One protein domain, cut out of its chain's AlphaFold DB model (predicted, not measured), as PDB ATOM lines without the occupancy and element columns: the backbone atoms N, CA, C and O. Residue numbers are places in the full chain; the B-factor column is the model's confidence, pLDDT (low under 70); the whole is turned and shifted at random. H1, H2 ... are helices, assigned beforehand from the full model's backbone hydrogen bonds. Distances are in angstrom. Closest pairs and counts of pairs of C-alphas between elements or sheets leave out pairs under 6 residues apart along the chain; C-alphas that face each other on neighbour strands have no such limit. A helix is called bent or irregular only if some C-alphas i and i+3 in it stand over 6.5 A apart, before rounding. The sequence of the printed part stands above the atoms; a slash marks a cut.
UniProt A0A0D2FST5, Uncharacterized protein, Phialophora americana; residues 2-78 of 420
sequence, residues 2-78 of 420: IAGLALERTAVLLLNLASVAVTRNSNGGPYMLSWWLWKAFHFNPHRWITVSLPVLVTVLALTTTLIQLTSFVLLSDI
ATOM      1  N   ILE A   2     126.093 179.062 168.625       81.38
ATOM      2  CA  ILE A   2     126.035 177.631 168.237       81.38
ATOM      3  C   ILE A   2     127.060 176.759 168.992       81.38
ATOM      4  O   ILE A   2     126.738 175.644 169.382       81.38
ATOM      5  N   ALA A   3     128.248 177.288 169.301       82.44
ATOM      6  CA  ALA A   3     129.234 176.602 170.146       82.44
ATOM      7  C   ALA A   3     128.727 176.310 171.578       82.44
ATOM      8  O   ALA A   3     129.109 175.313 172.178       82.44
ATOM      9  N   GLY A   4     127.834 177.148 172.122       84.38
ATOM     10  CA  GLY A   4     127.178 176.885 173.409       84.38
ATOM     11  C   GLY A   4     126.163 175.749 173.303       84.38
ATOM     12  O   GLY A   4     126.196 174.826 174.107       84.38
ATOM     13  N   LEU A   5     125.354 175.759 172.236       83.81
ATOM     14  CA  LEU A   5     124.409 174.681 171.935       83.81
ATOM     15  C   LEU A   5     125.127 173.336 171.723       83.81
ATOM     16  O   LEU A   5     124.647 172.300 172.173       83.81
ATOM     17  N   ALA A   6     126.295 173.354 171.073       83.25
ATOM     18  CA  ALA A   6     127.143 172.181 170.896       83.25
ATOM     19  C   ALA A   6     127.607 171.593 172.237       83.25
ATOM     20  O   ALA A   6     127.513 170.384 172.431       83.25
ATOM     21  N   LEU A   7     128.055 172.424 173.180       85.00
ATOM     22  CA  LEU A   7     128.482 171.956 174.504       85.00
ATOM     23  C   LEU A   7     127.326 171.397 175.345       85.00
ATOM     24  O   LEU A   7     127.548 170.510 176.161       85.00
ATOM     25  N   GLU A   8     126.107 171.900 175.152       85.94
ATOM     26  CA  GLU A   8     124.933 171.482 175.930       85.94
ATOM     27  C   GLU A   8     124.227 170.246 175.357       85.94
ATOM     28  O   GLU A   8     123.694 169.432 176.109       85.94
ATOM     29  N   ARG A   9     124.171 170.113 174.026       79.56
ATOM     30  CA  ARG A   9     123.349 169.097 173.341       79.56
ATOM     31  C   ARG A   9     124.156 168.018 172.625       79.56
ATOM     32  O   ARG A   9     123.567 167.015 172.228       79.56
ATOM     33  N   THR A  10     125.462 168.199 172.423       76.31
ATOM     34  CA  THR A  10     126.295 167.238 171.681       76.31
ATOM     35  C   THR A  10     127.502 166.785 172.490       76.31
ATOM     36  O   THR A  10     128.056 167.532 173.290       76.31
ATOM     37  N   ALA A  11     127.922 165.537 172.281       77.56
ATOM     38  CA  ALA A  11     129.140 165.020 172.888       77.56
ATOM     39  C   ALA A  11     130.351 165.669 172.204       77.56
ATOM     40  O   ALA A  11     130.654 165.355 171.056       77.56
ATOM     41  N   VAL A  12     131.032 166.582 172.895       83.44
ATOM     42  CA  VAL A  12     132.314 167.151 172.456       83.44
ATOM     43  C   VAL A  12     133.441 166.320 173.068       83.44
ATOM     44  O   VAL A  12     133.395 165.975 174.247       83.44
ATOM     45  N   LEU A  13     134.462 165.984 172.273       85.44
ATOM     46  CA  LEU A  13     135.664 165.305 172.769       85.44
ATOM     47  C   LEU A  13     136.294 166.131 173.901       85.44
ATOM     48  O   LEU A  13     136.473 167.336 173.746       85.44
ATOM     49  N   LEU A  14     136.673 165.493 175.012       85.50
ATOM     50  CA  LEU A  14     137.211 166.199 176.185       85.50
ATOM     51  C   LEU A  14     138.458 167.031 175.842       85.50
ATOM     52  O   LEU A  14     138.577 168.169 176.285       85.50
ATOM     53  N   LEU A  15     139.324 166.496 174.971       88.88
ATOM     54  CA  LEU A  15     140.503 167.192 174.437       88.88
ATOM     55  C   LEU A  15     140.141 168.522 173.759       88.88
ATOM     56  O   LEU A  15     140.931 169.459 173.735       88.88
ATOM     57  N   ASN A  16     138.924 168.594 173.227       87.19
ATOM     58  CA  ASN A  16     138.447 169.674 172.394       87.19
ATOM     59  C   ASN A  16     137.505 170.653 173.122       87.19
ATOM     60  O   ASN A  16     137.091 171.666 172.554       87.19
ATOM     61  N   LEU A  17     137.162 170.363 174.381       88.00
ATOM     62  CA  LEU A  17     136.179 171.112 175.165       88.00
ATOM     63  C   LEU A  17     136.592 172.576 175.356       88.00
ATOM     64  O   LEU A  17     135.782 173.479 175.151       88.00
ATOM     65  N   ALA A  18     137.858 172.805 175.718       88.00
ATOM     66  CA  ALA A  18     138.379 174.138 176.005       88.00
ATOM     67  C   ALA A  18     138.291 175.052 174.776       88.00
ATOM     68  O   ALA A  18     137.771 176.163 174.870       88.00
ATOM     69  N   SER A  19     138.710 174.574 173.602       87.12
ATOM     70  CA  SER A  19     138.666 175.397 172.391       87.12
ATOM     71  C   SER A  19     137.233 175.649 171.923       87.12
ATOM     72  O   SER A  19     136.917 176.779 171.558       87.12
ATOM     73  N   VAL A  20     136.327 174.663 172.008       86.75
ATOM     74  CA  VAL A  20     134.899 174.889 171.695       86.75
ATOM     75  C   VAL A  20     134.279 175.896 172.672       86.75
ATOM     76  O   VAL A  20     133.532 176.777 172.247       86.75
ATOM     77  N   ALA A  21     134.633 175.855 173.959       87.62
ATOM     78  CA  ALA A  21     134.175 176.842 174.936       87.62
ATOM     79  C   ALA A  21     134.673 178.258 174.609       87.62
ATOM     80  O   ALA A  21     133.881 179.201 174.645       87.62
ATOM     81  N   VAL A  22     135.938 178.408 174.207       87.94
ATOM     82  CA  VAL A  22     136.508 179.706 173.808       87.94
ATOM     83  C   VAL A  22     135.830 180.258 172.547       87.94
ATOM     84  O   VAL A  22     135.562 181.458 172.490       87.94
ATOM     85  N   THR A  23     135.434 179.413 171.585       86.19
ATOM     86  CA  THR A  23     134.703 179.867 170.377       86.19
ATOM     87  C   THR A  23     133.317 180.462 170.658       86.19
ATOM     88  O   THR A  23     132.701 181.047 169.769       86.19
ATOM     89  N   ARG A  24     132.798 180.365 171.896       82.94
ATOM     90  CA  ARG A  24     131.594 181.114 172.300       82.94
ATOM     91  C   ARG A  24     131.841 182.620 172.370       82.94
ATOM     92  O   ARG A  24     130.905 183.369 172.105       82.94
ATOM     93  N   ASN A  25     133.061 183.014 172.731       82.38
ATOM     94  CA  ASN A  25     133.443 184.397 173.022       82.38
ATOM     95  C   ASN A  25     134.466 184.954 172.021       82.38
ATOM     96  O   ASN A  25     134.613 186.167 171.927       82.38
ATOM     97  N   SER A  26     135.165 184.087 171.282       81.56
ATOM     98  CA  SER A  26     136.150 184.472 170.272       81.56
ATOM     99  C   SER A  26     135.744 183.967 168.887       81.56
ATOM    100  O   SER A  26     135.461 182.782 168.695       81.56
ATOM    101  N   ASN A  27     135.721 184.874 167.910       72.62
ATOM    102  CA  ASN A  27     135.321 184.591 166.534       72.62
ATOM    103  C   ASN A  27     136.478 183.958 165.743       72.62
ATOM    104  O   ASN A  27     137.123 184.617 164.939       72.62
ATOM    105  N   GLY A  28     136.719 182.660 165.939       71.38
ATOM    106  CA  GLY A  28     137.701 181.878 165.165       71.38
ATOM    107  C   GLY A  28     137.206 181.381 163.796       71.38
ATOM    108  O   GLY A  28     137.830 180.506 163.204       71.38
ATOM    109  N   GLY A  29     136.066 181.885 163.314       78.19
ATOM    110  CA  GLY A  29     135.394 181.419 162.099       78.19
ATOM    111  C   GLY A  29     134.610 180.100 162.277       78.19
ATOM    112  O   GLY A  29     134.940 179.265 163.123       78.19
ATOM    113  N   PRO A  30     133.546 179.874 161.484       81.00
ATOM    114  CA  PRO A  30     132.695 178.681 161.595       81.00
ATOM    115  C   PRO A  30     133.385 177.379 161.147       81.00
ATOM    116  O   PRO A  30     132.954 176.296 161.543       81.00
ATOM    117  N   TYR A  31     134.472 177.465 160.374       84.44
ATOM    118  CA  TYR A  31     135.217 176.306 159.865       84.44
ATOM    119  C   TYR A  31     135.897 175.497 160.982       84.44
ATOM    120  O   TYR A  31     135.841 174.268 160.978       84.44
ATOM    121  N   MET A  32     136.468 176.177 161.986       84.75
ATOM    122  CA  MET A  32     137.055 175.528 163.159       84.75
ATOM    123  C   MET A  32     135.981 174.773 163.942       84.75
ATOM    124  O   MET A  32     136.144 173.595 164.238       84.75
ATOM    125  N   LEU A  33     134.827 175.394 164.199       85.88
ATOM    126  CA  LEU A  33     133.726 174.718 164.887       85.88
ATOM    127  C   LEU A  33     133.198 173.514 164.078       85.88
ATOM    128  O   LEU A  33     132.964 172.454 164.658       85.88
ATOM    129  N   SER A  34     133.065 173.653 162.752       86.31
ATOM    130  CA  SER A  34     132.657 172.568 161.845       86.31
ATOM    131  C   SER A  34     133.610 171.372 161.935       86.31
ATOM    132  O   SER A  34     133.163 170.251 162.166       86.31
ATOM    133  N   TRP A  35     134.925 171.603 161.859       86.50
ATOM    134  CA  TRP A  35     135.939 170.544 161.931       86.50
ATOM    135  C   TRP A  35     135.895 169.764 163.252       86.50
ATOM    136  O   TRP A  35     136.003 168.535 163.274       86.50
ATOM    137  N   TRP A  36     135.703 170.467 164.368       86.19
ATOM    138  CA  TRP A  36     135.715 169.868 165.702       86.19
ATOM    139  C   TRP A  36     134.435 169.068 165.961       86.19
ATOM    140  O   TRP A  36     134.499 167.963 166.509       86.19
ATOM    141  N   LEU A  37     133.291 169.575 165.494       85.69
ATOM    142  CA  LEU A  37     132.011 168.867 165.520       85.69
ATOM    143  C   LEU A  37     131.978 167.675 164.565       85.69
ATOM    144  O   LEU A  37     131.405 166.648 164.912       85.69
ATOM    145  N   TRP A  38     132.622 167.770 163.401       85.38
ATOM    146  CA  TRP A  38     132.718 166.665 162.448       85.38
ATOM    147  C   TRP A  38     133.536 165.500 163.012       85.38
ATOM    148  O   TRP A  38     133.115 164.344 162.936       85.38
ATOM    149  N   LYS A  39     134.666 165.796 163.670       85.00
ATOM    150  CA  LYS A  39     135.430 164.784 164.413       85.00
ATOM    151  C   LYS A  39     134.584 164.148 165.513       85.00
ATOM    152  O   LYS A  39     134.521 162.927 165.598       85.00
ATOM    153  N   ALA A  40     133.902 164.956 166.324       83.50
ATOM    154  CA  ALA A  40     133.045 164.454 167.395       83.50
ATOM    155  C   ALA A  40     131.882 163.588 166.868       83.50
ATOM    156  O   ALA A  40     131.579 162.545 167.443       83.50
ATOM    157  N   PHE A  41     131.287 163.970 165.737       83.56
ATOM    158  CA  PHE A  41     130.246 163.215 165.045       83.56
ATOM    159  C   PHE A  41     130.729 161.828 164.598       83.56
ATOM    160  O   PHE A  41     130.022 160.840 164.795       83.56
ATOM    161  N   HIS A  42     131.945 161.733 164.051       82.75
ATOM    162  CA  HIS A  42     132.502 160.468 163.562       82.75
ATOM    163  C   HIS A  42     132.749 159.444 164.686       82.75
ATOM    164  O   HIS A  42     132.638 158.240 164.460       82.75
ATOM    165  N   PHE A  43     133.067 159.905 165.899       82.19
ATOM    166  CA  PHE A  43     133.319 159.037 167.057       82.19
ATOM    167  C   PHE A  43     132.077 158.783 167.928       82.19
ATOM    168  O   PHE A  43     132.167 158.049 168.911       82.19
ATOM    169  N   ASN A  44     130.913 159.353 167.593       80.00
ATOM    170  CA  ASN A  44     129.704 159.223 168.404       80.00
ATOM    171  C   ASN A  44     128.854 157.998 167.983       80.00
ATOM    172  O   ASN A  44     128.380 157.948 166.843       80.00
ATOM    173  N   PRO A  45     128.575 157.032 168.883       78.75
ATOM    174  CA  PRO A  45     127.732 155.871 168.575       78.75
ATOM    175  C   PRO A  45     126.271 156.241 168.250       78.75
ATOM    176  O   PRO A  45     125.606 155.520 167.508       78.75
ATOM    177  N   HIS A  46     125.776 157.394 168.719       79.50
ATOM    178  CA  HIS A  46     124.429 157.913 168.436       79.50
ATOM    179  C   HIS A  46     124.429 159.021 167.368       79.50
ATOM    180  O   HIS A  46     123.692 160.008 167.459       79.50
ATOM    181  N   ARG A  47     125.262 158.858 166.331       77.06
ATOM    182  CA  ARG A  47     125.467 159.844 165.258       77.06
ATOM    183  C   ARG A  47     124.167 160.372 164.641       77.06
ATOM    184  O   ARG A  47     123.997 161.577 164.549       77.06
ATOM    185  N   TRP A  48     123.201 159.512 164.321       76.81
ATOM    186  CA  TRP A  48     121.981 159.902 163.595       76.81
ATOM    187  C   TRP A  48     121.096 160.926 164.320       76.81
ATOM    188  O   TRP A  48     120.494 161.773 163.670       76.81
ATOM    189  N   ILE A  49     121.063 160.905 165.656       76.25
ATOM    190  CA  ILE A  49     120.269 161.853 166.458       76.25
ATOM    191  C   ILE A  49     120.957 163.229 166.529       76.25
ATOM    192  O   ILE A  49     120.305 164.249 166.733       76.25
ATOM    193  N   THR A  50     122.275 163.277 166.315       76.44
ATOM    194  CA  THR A  50     123.107 164.481 166.479       76.44
ATOM    195  C   THR A  50     123.606 165.076 165.156       76.44
ATOM    196  O   THR A  50     124.382 166.024 165.188       76.44
ATOM    197  N   VAL A  51     123.129 164.587 163.997       83.38
ATOM    198  CA  VAL A  51     123.502 165.061 162.639       83.38
ATOM    199  C   VAL A  51     123.138 166.529 162.386       83.38
ATOM    200  O   VAL A  51     123.848 167.226 161.664       83.38
ATOM    201  N   SER A  52     122.026 167.020 162.937       84.31
ATOM    202  CA  SER A  52     121.463 168.322 162.547       84.31
ATOM    203  C   SER A  52     122.388 169.506 162.854       84.31
ATOM    204  O   SER A  52     122.483 170.441 162.061       84.31
ATOM    205  N   LEU A  53     123.112 169.453 163.973       83.38
ATOM    206  CA  LEU A  53     124.008 170.516 164.426       83.38
ATOM    207  C   LEU A  53     125.294 170.640 163.577       83.38
ATOM    208  O   LEU A  53     125.564 171.749 163.114       83.38
ATOM    209  N   PRO A  54     126.078 169.573 163.307       83.69
ATOM    210  CA  PRO A  54     127.237 169.667 162.422       83.69
ATOM    211  C   PRO A  54     126.837 170.057 160.997       83.69
ATOM    212  O   PRO A  54     127.530 170.869 160.394       83.69
ATOM    213  N   VAL A  55     125.701 169.568 160.480       87.69
ATOM    214  CA  VAL A  55     125.196 169.985 159.159       87.69
ATOM    215  C   VAL A  55     124.918 171.488 159.131       87.69
ATOM    216  O   VAL A  55     125.401 172.171 158.231       87.69
ATOM    217  N   LEU A  56     124.218 172.026 160.135       86.88
ATOM    218  CA  LEU A  56     123.938 173.461 160.226       86.88
ATOM    219  C   LEU A  56     125.225 174.301 160.272       86.88
ATOM    220  O   LEU A  56     125.321 175.317 159.586       86.88
ATOM    221  N   VAL A  57     126.225 173.877 161.053       86.75
ATOM    222  CA  VAL A  57     127.511 174.587 161.167       86.75
ATOM    223  C   VAL A  57     128.307 174.518 159.864       86.75
ATOM    224  O   VAL A  57     128.909 175.515 159.475       86.75
ATOM    225  N   THR A  58     128.284 173.388 159.158       87.75
ATOM    226  CA  THR A  58     128.938 173.246 157.850       87.75
ATOM    227  C   THR A  58     128.252 174.090 156.780       87.75
ATOM    228  O   THR A  58     128.942 174.749 156.008       87.75
ATOM    229  N   VAL A  59     126.915 174.151 156.762       90.19
ATOM    230  CA  VAL A  59     126.171 175.053 155.865       90.19
ATOM    231  C   VAL A  59     126.532 176.506 156.155       90.19
ATOM    232  O   VAL A  59     126.814 177.254 155.227       90.19
ATOM    233  N   LEU A  60     126.599 176.898 157.431       87.25
ATOM    234  CA  LEU A  60     127.012 178.245 157.819       87.25
ATOM    235  C   LEU A  60     128.465 178.545 157.415       87.25
ATOM    236  O   LEU A  60     128.776 179.651 156.981       87.25
ATOM    237  N   ALA A  61     129.365 177.567 157.537       88.06
ATOM    238  CA  ALA A  61     130.743 177.707 157.082       88.06
ATOM    239  C   ALA A  61     130.819 177.890 155.561       88.06
ATOM    240  O   ALA A  61     131.511 178.787 155.098       88.06
ATOM    241  N   LEU A  62     130.057 177.108 154.795       89.62
ATOM    242  CA  LEU A  62     130.024 177.205 153.338       89.62
ATOM    243  C   LEU A  62     129.423 178.533 152.859       89.62
ATOM    244  O   LEU A  62     129.946 179.159 151.945       89.62
ATOM    245  N   THR A  63     128.329 178.994 153.469       90.50
ATOM    246  CA  THR A  63     127.722 180.273 153.079       90.50
ATOM    247  C   THR A  63     128.623 181.447 153.435       90.50
ATOM    248  O   THR A  63     128.746 182.372 152.642       90.50
ATOM    249  N   THR A  64     129.306 181.406 154.581       88.06
ATOM    250  CA  THR A  64     130.257 182.463 154.957       88.06
ATOM    251  C   THR A  64     131.494 182.488 154.063       88.06
ATOM    252  O   THR A  64     131.914 183.579 153.690       88.06
ATOM    253  N   THR A  65     132.043 181.340 153.650       87.31
ATOM    254  CA  THR A  65     133.151 181.317 152.679       87.31
ATOM    255  C   THR A  65     132.707 181.807 151.306       87.31
ATOM    256  O   THR A  65     133.409 182.611 150.702       87.31
ATOM    257  N   LEU A  66     131.520 181.406 150.836       88.44
ATOM    258  CA  LEU A  66     130.954 181.911 149.582       88.44
ATOM    259  C   LEU A  66     130.750 183.430 149.626       88.44
ATOM    260  O   LEU A  66     131.151 184.113 148.693       88.44
ATOM    261  N   ILE A  67     130.210 183.973 150.724       88.69
ATOM    262  CA  ILE A  67     130.034 185.425 150.916       88.69
ATOM    263  C   ILE A  67     131.378 186.159 151.010       88.69
ATOM    264  O   ILE A  67     131.475 187.314 150.613       88.69
ATOM    265  N   GLN A  68     132.433 185.532 151.528       85.06
ATOM    266  CA  GLN A  68     133.763 186.147 151.509       85.06
ATOM    267  C   GLN A  68     134.360 186.141 150.093       85.06
ATOM    268  O   GLN A  68     134.974 187.127 149.685       85.06
ATOM    269  N   LEU A  69     134.114 185.086 149.311       86.44
ATOM    270  CA  LEU A  69     134.586 184.959 147.930       86.44
ATOM    271  C   LEU A  69     133.817 185.824 146.923       86.44
ATOM    272  O   LEU A  69     134.379 186.148 145.879       86.44
ATOM    273  N   THR A  70     132.583 186.256 147.210       88.69
ATOM    274  CA  THR A  70     131.856 187.168 146.303       88.69
ATOM    275  C   THR A  70     132.611 188.473 146.084       88.69
ATOM    276  O   THR A  70     132.609 188.985 144.971       88.69
ATOM    277  N   SER A  71     133.311 188.982 147.104       84.69
ATOM    278  CA  SER A  71     134.156 190.173 146.957       84.69
ATOM    279  C   SER A  71     135.304 189.953 145.963       84.69
ATOM    280  O   SER A  71     135.559 190.818 145.134       84.69
ATOM    281  N   PHE A  72     135.935 188.775 145.972       83.69
ATOM    282  CA  PHE A  72     137.007 188.420 145.040       83.69
ATOM    283  C   PHE A  72     136.493 188.261 143.606       83.69
ATOM    284  O   PHE A  72     137.114 188.764 142.676       83.69
ATOM    285  N   VAL A  73     135.333 187.620 143.425       85.31
ATOM    286  CA  VAL A  73     134.705 187.472 142.101       85.31
ATOM    287  C   VAL A  73     134.309 188.836 141.528       85.31
ATOM    288  O   VAL A  73     134.555 189.096 140.355       85.31
ATOM    289  N   LEU A  74     133.776 189.739 142.356       84.50
ATOM    290  CA  LEU A  74     133.458 191.109 141.937       84.50
ATOM    291  C   LEU A  74     134.710 191.919 141.567       84.50
ATOM    292  O   LEU A  74     134.656 192.724 140.648       84.50
ATOM    293  N   LEU A  75     135.833 191.703 142.256       84.75
ATOM    294  CA  LEU A  75     137.114 192.332 141.918       84.75
ATOM    295  C   LEU A  75     137.777 191.708 140.685       84.75
ATOM    296  O   LEU A  75     138.506 192.405 139.990       84.75
ATOM    297  N   SER A  76     137.517 190.432 140.387       86.06
ATOM    298  CA  SER A  76     138.060 189.768 139.194       86.06
ATOM    299  C   SER A  76     137.454 190.270 137.881       86.06
ATOM    300  O   SER A  76     138.067 190.099 136.835       86.06
ATOM    301  N   ASP A  77     136.280 190.904 137.945       80.62
ATOM    302  CA  ASP A  77     135.610 191.537 136.801       80.62
ATOM    303  C   ASP A  77     136.086 192.986 136.567       80.62
ATOM    304  O   ASP A  77     135.638 193.667 135.646       80.62
ATOM    305  N   ILE A  78     136.996 193.493 137.407       81.06
ATOM    306  CA  ILE A  78     137.604 194.808 137.206       81.06
ATOM    307  C   ILE A  78     138.788 194.639 136.263       81.06
ATOM    308  O   ILE A  78     139.890 194.286 136.683       81.06
TER     309      ILE A  78
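This is residues 2 to 78 of the 420 residues of an uncharacterized protein of Phialophora americana (UniProt A0A0D2FST5). A small head of short helices is joined to one long helix, H5, whose first part packs on H3 and whose far part, with the last two residues, sticks out as an arm, residues 66 to 78. In the head, H1, H2 and H3 form two successive helical hairpins, and H4 is a short turn of helix between H3 and H5. The printed part has 77 residues with five named helices, H1 to H5 in that order, and no named strand; its class is all helix. With the arm the whole is loose, with a radius of gyration of the C-alphas of 14.6 A, and elongated, spanning 50 by 26 by 17 A.

H5, residues 52 to 76, touches H3, residues 30 to 42, with its residues 54 to 61 alone. The closest C-alphas of the two are those of Pro 30 and Ala 61, 5.0 A apart, and they run opposite ways at a shallow tilt of 34 degrees, only just short of steep. H2, residues 14 to 22, makes a helical hairpin with H3; they only just touch, with 3 pairs of C-alphas within 8 A, the closest being Val 20 and Leu 33 at 6.9 A. H1, residues 2 to 9, makes a helical hairpin with H2 at a steep tilt of 42 degrees, and their closest C-alphas, those of Ala 3 and Val 20, are 6.1 A apart. H1 is close to H5 but not clearly touching it, with the closest C-alphas, those of Ala 6 and Leu 53, 7.4 A apart. H4, residues 47 to 50, is close to H3 but not clearly touching it, and meets H5 only through their link. H2 and H5 are apart. Every O i to N i+4 pair is within hydrogen-bond range in H1 and H3, 3 of 5 are in H2 and 19 of 21 in H5, while H4 is too short for such a pair.

H5 is 35.8 A long, from C-alpha 52 at (121.463, 168.322, 162.547) to C-alpha 76 at (138.060, 189.768, 139.194). It is neither bent nor irregular, but only just: C-alphas 68 and 71 are 6.1 A apart. H3 measures 18.3 A, H2 13.7 A, H1 10.3 A and H4 5.3 A. H2 is irregular, with C-alphas 15 and 18 at 7.4 A. H1 begins with C-alpha 2 at (126.035, 177.631, 168.237).

The C-alphas farthest apart, those of Pro 45 and Ile 78, are 51.0 A apart. Without residues 66 to 78 the body spans 29 by 24 by 16 A. The printed part has no cut and no long link. Its mean pLDDT is 84.0, and no printed residue is under 70.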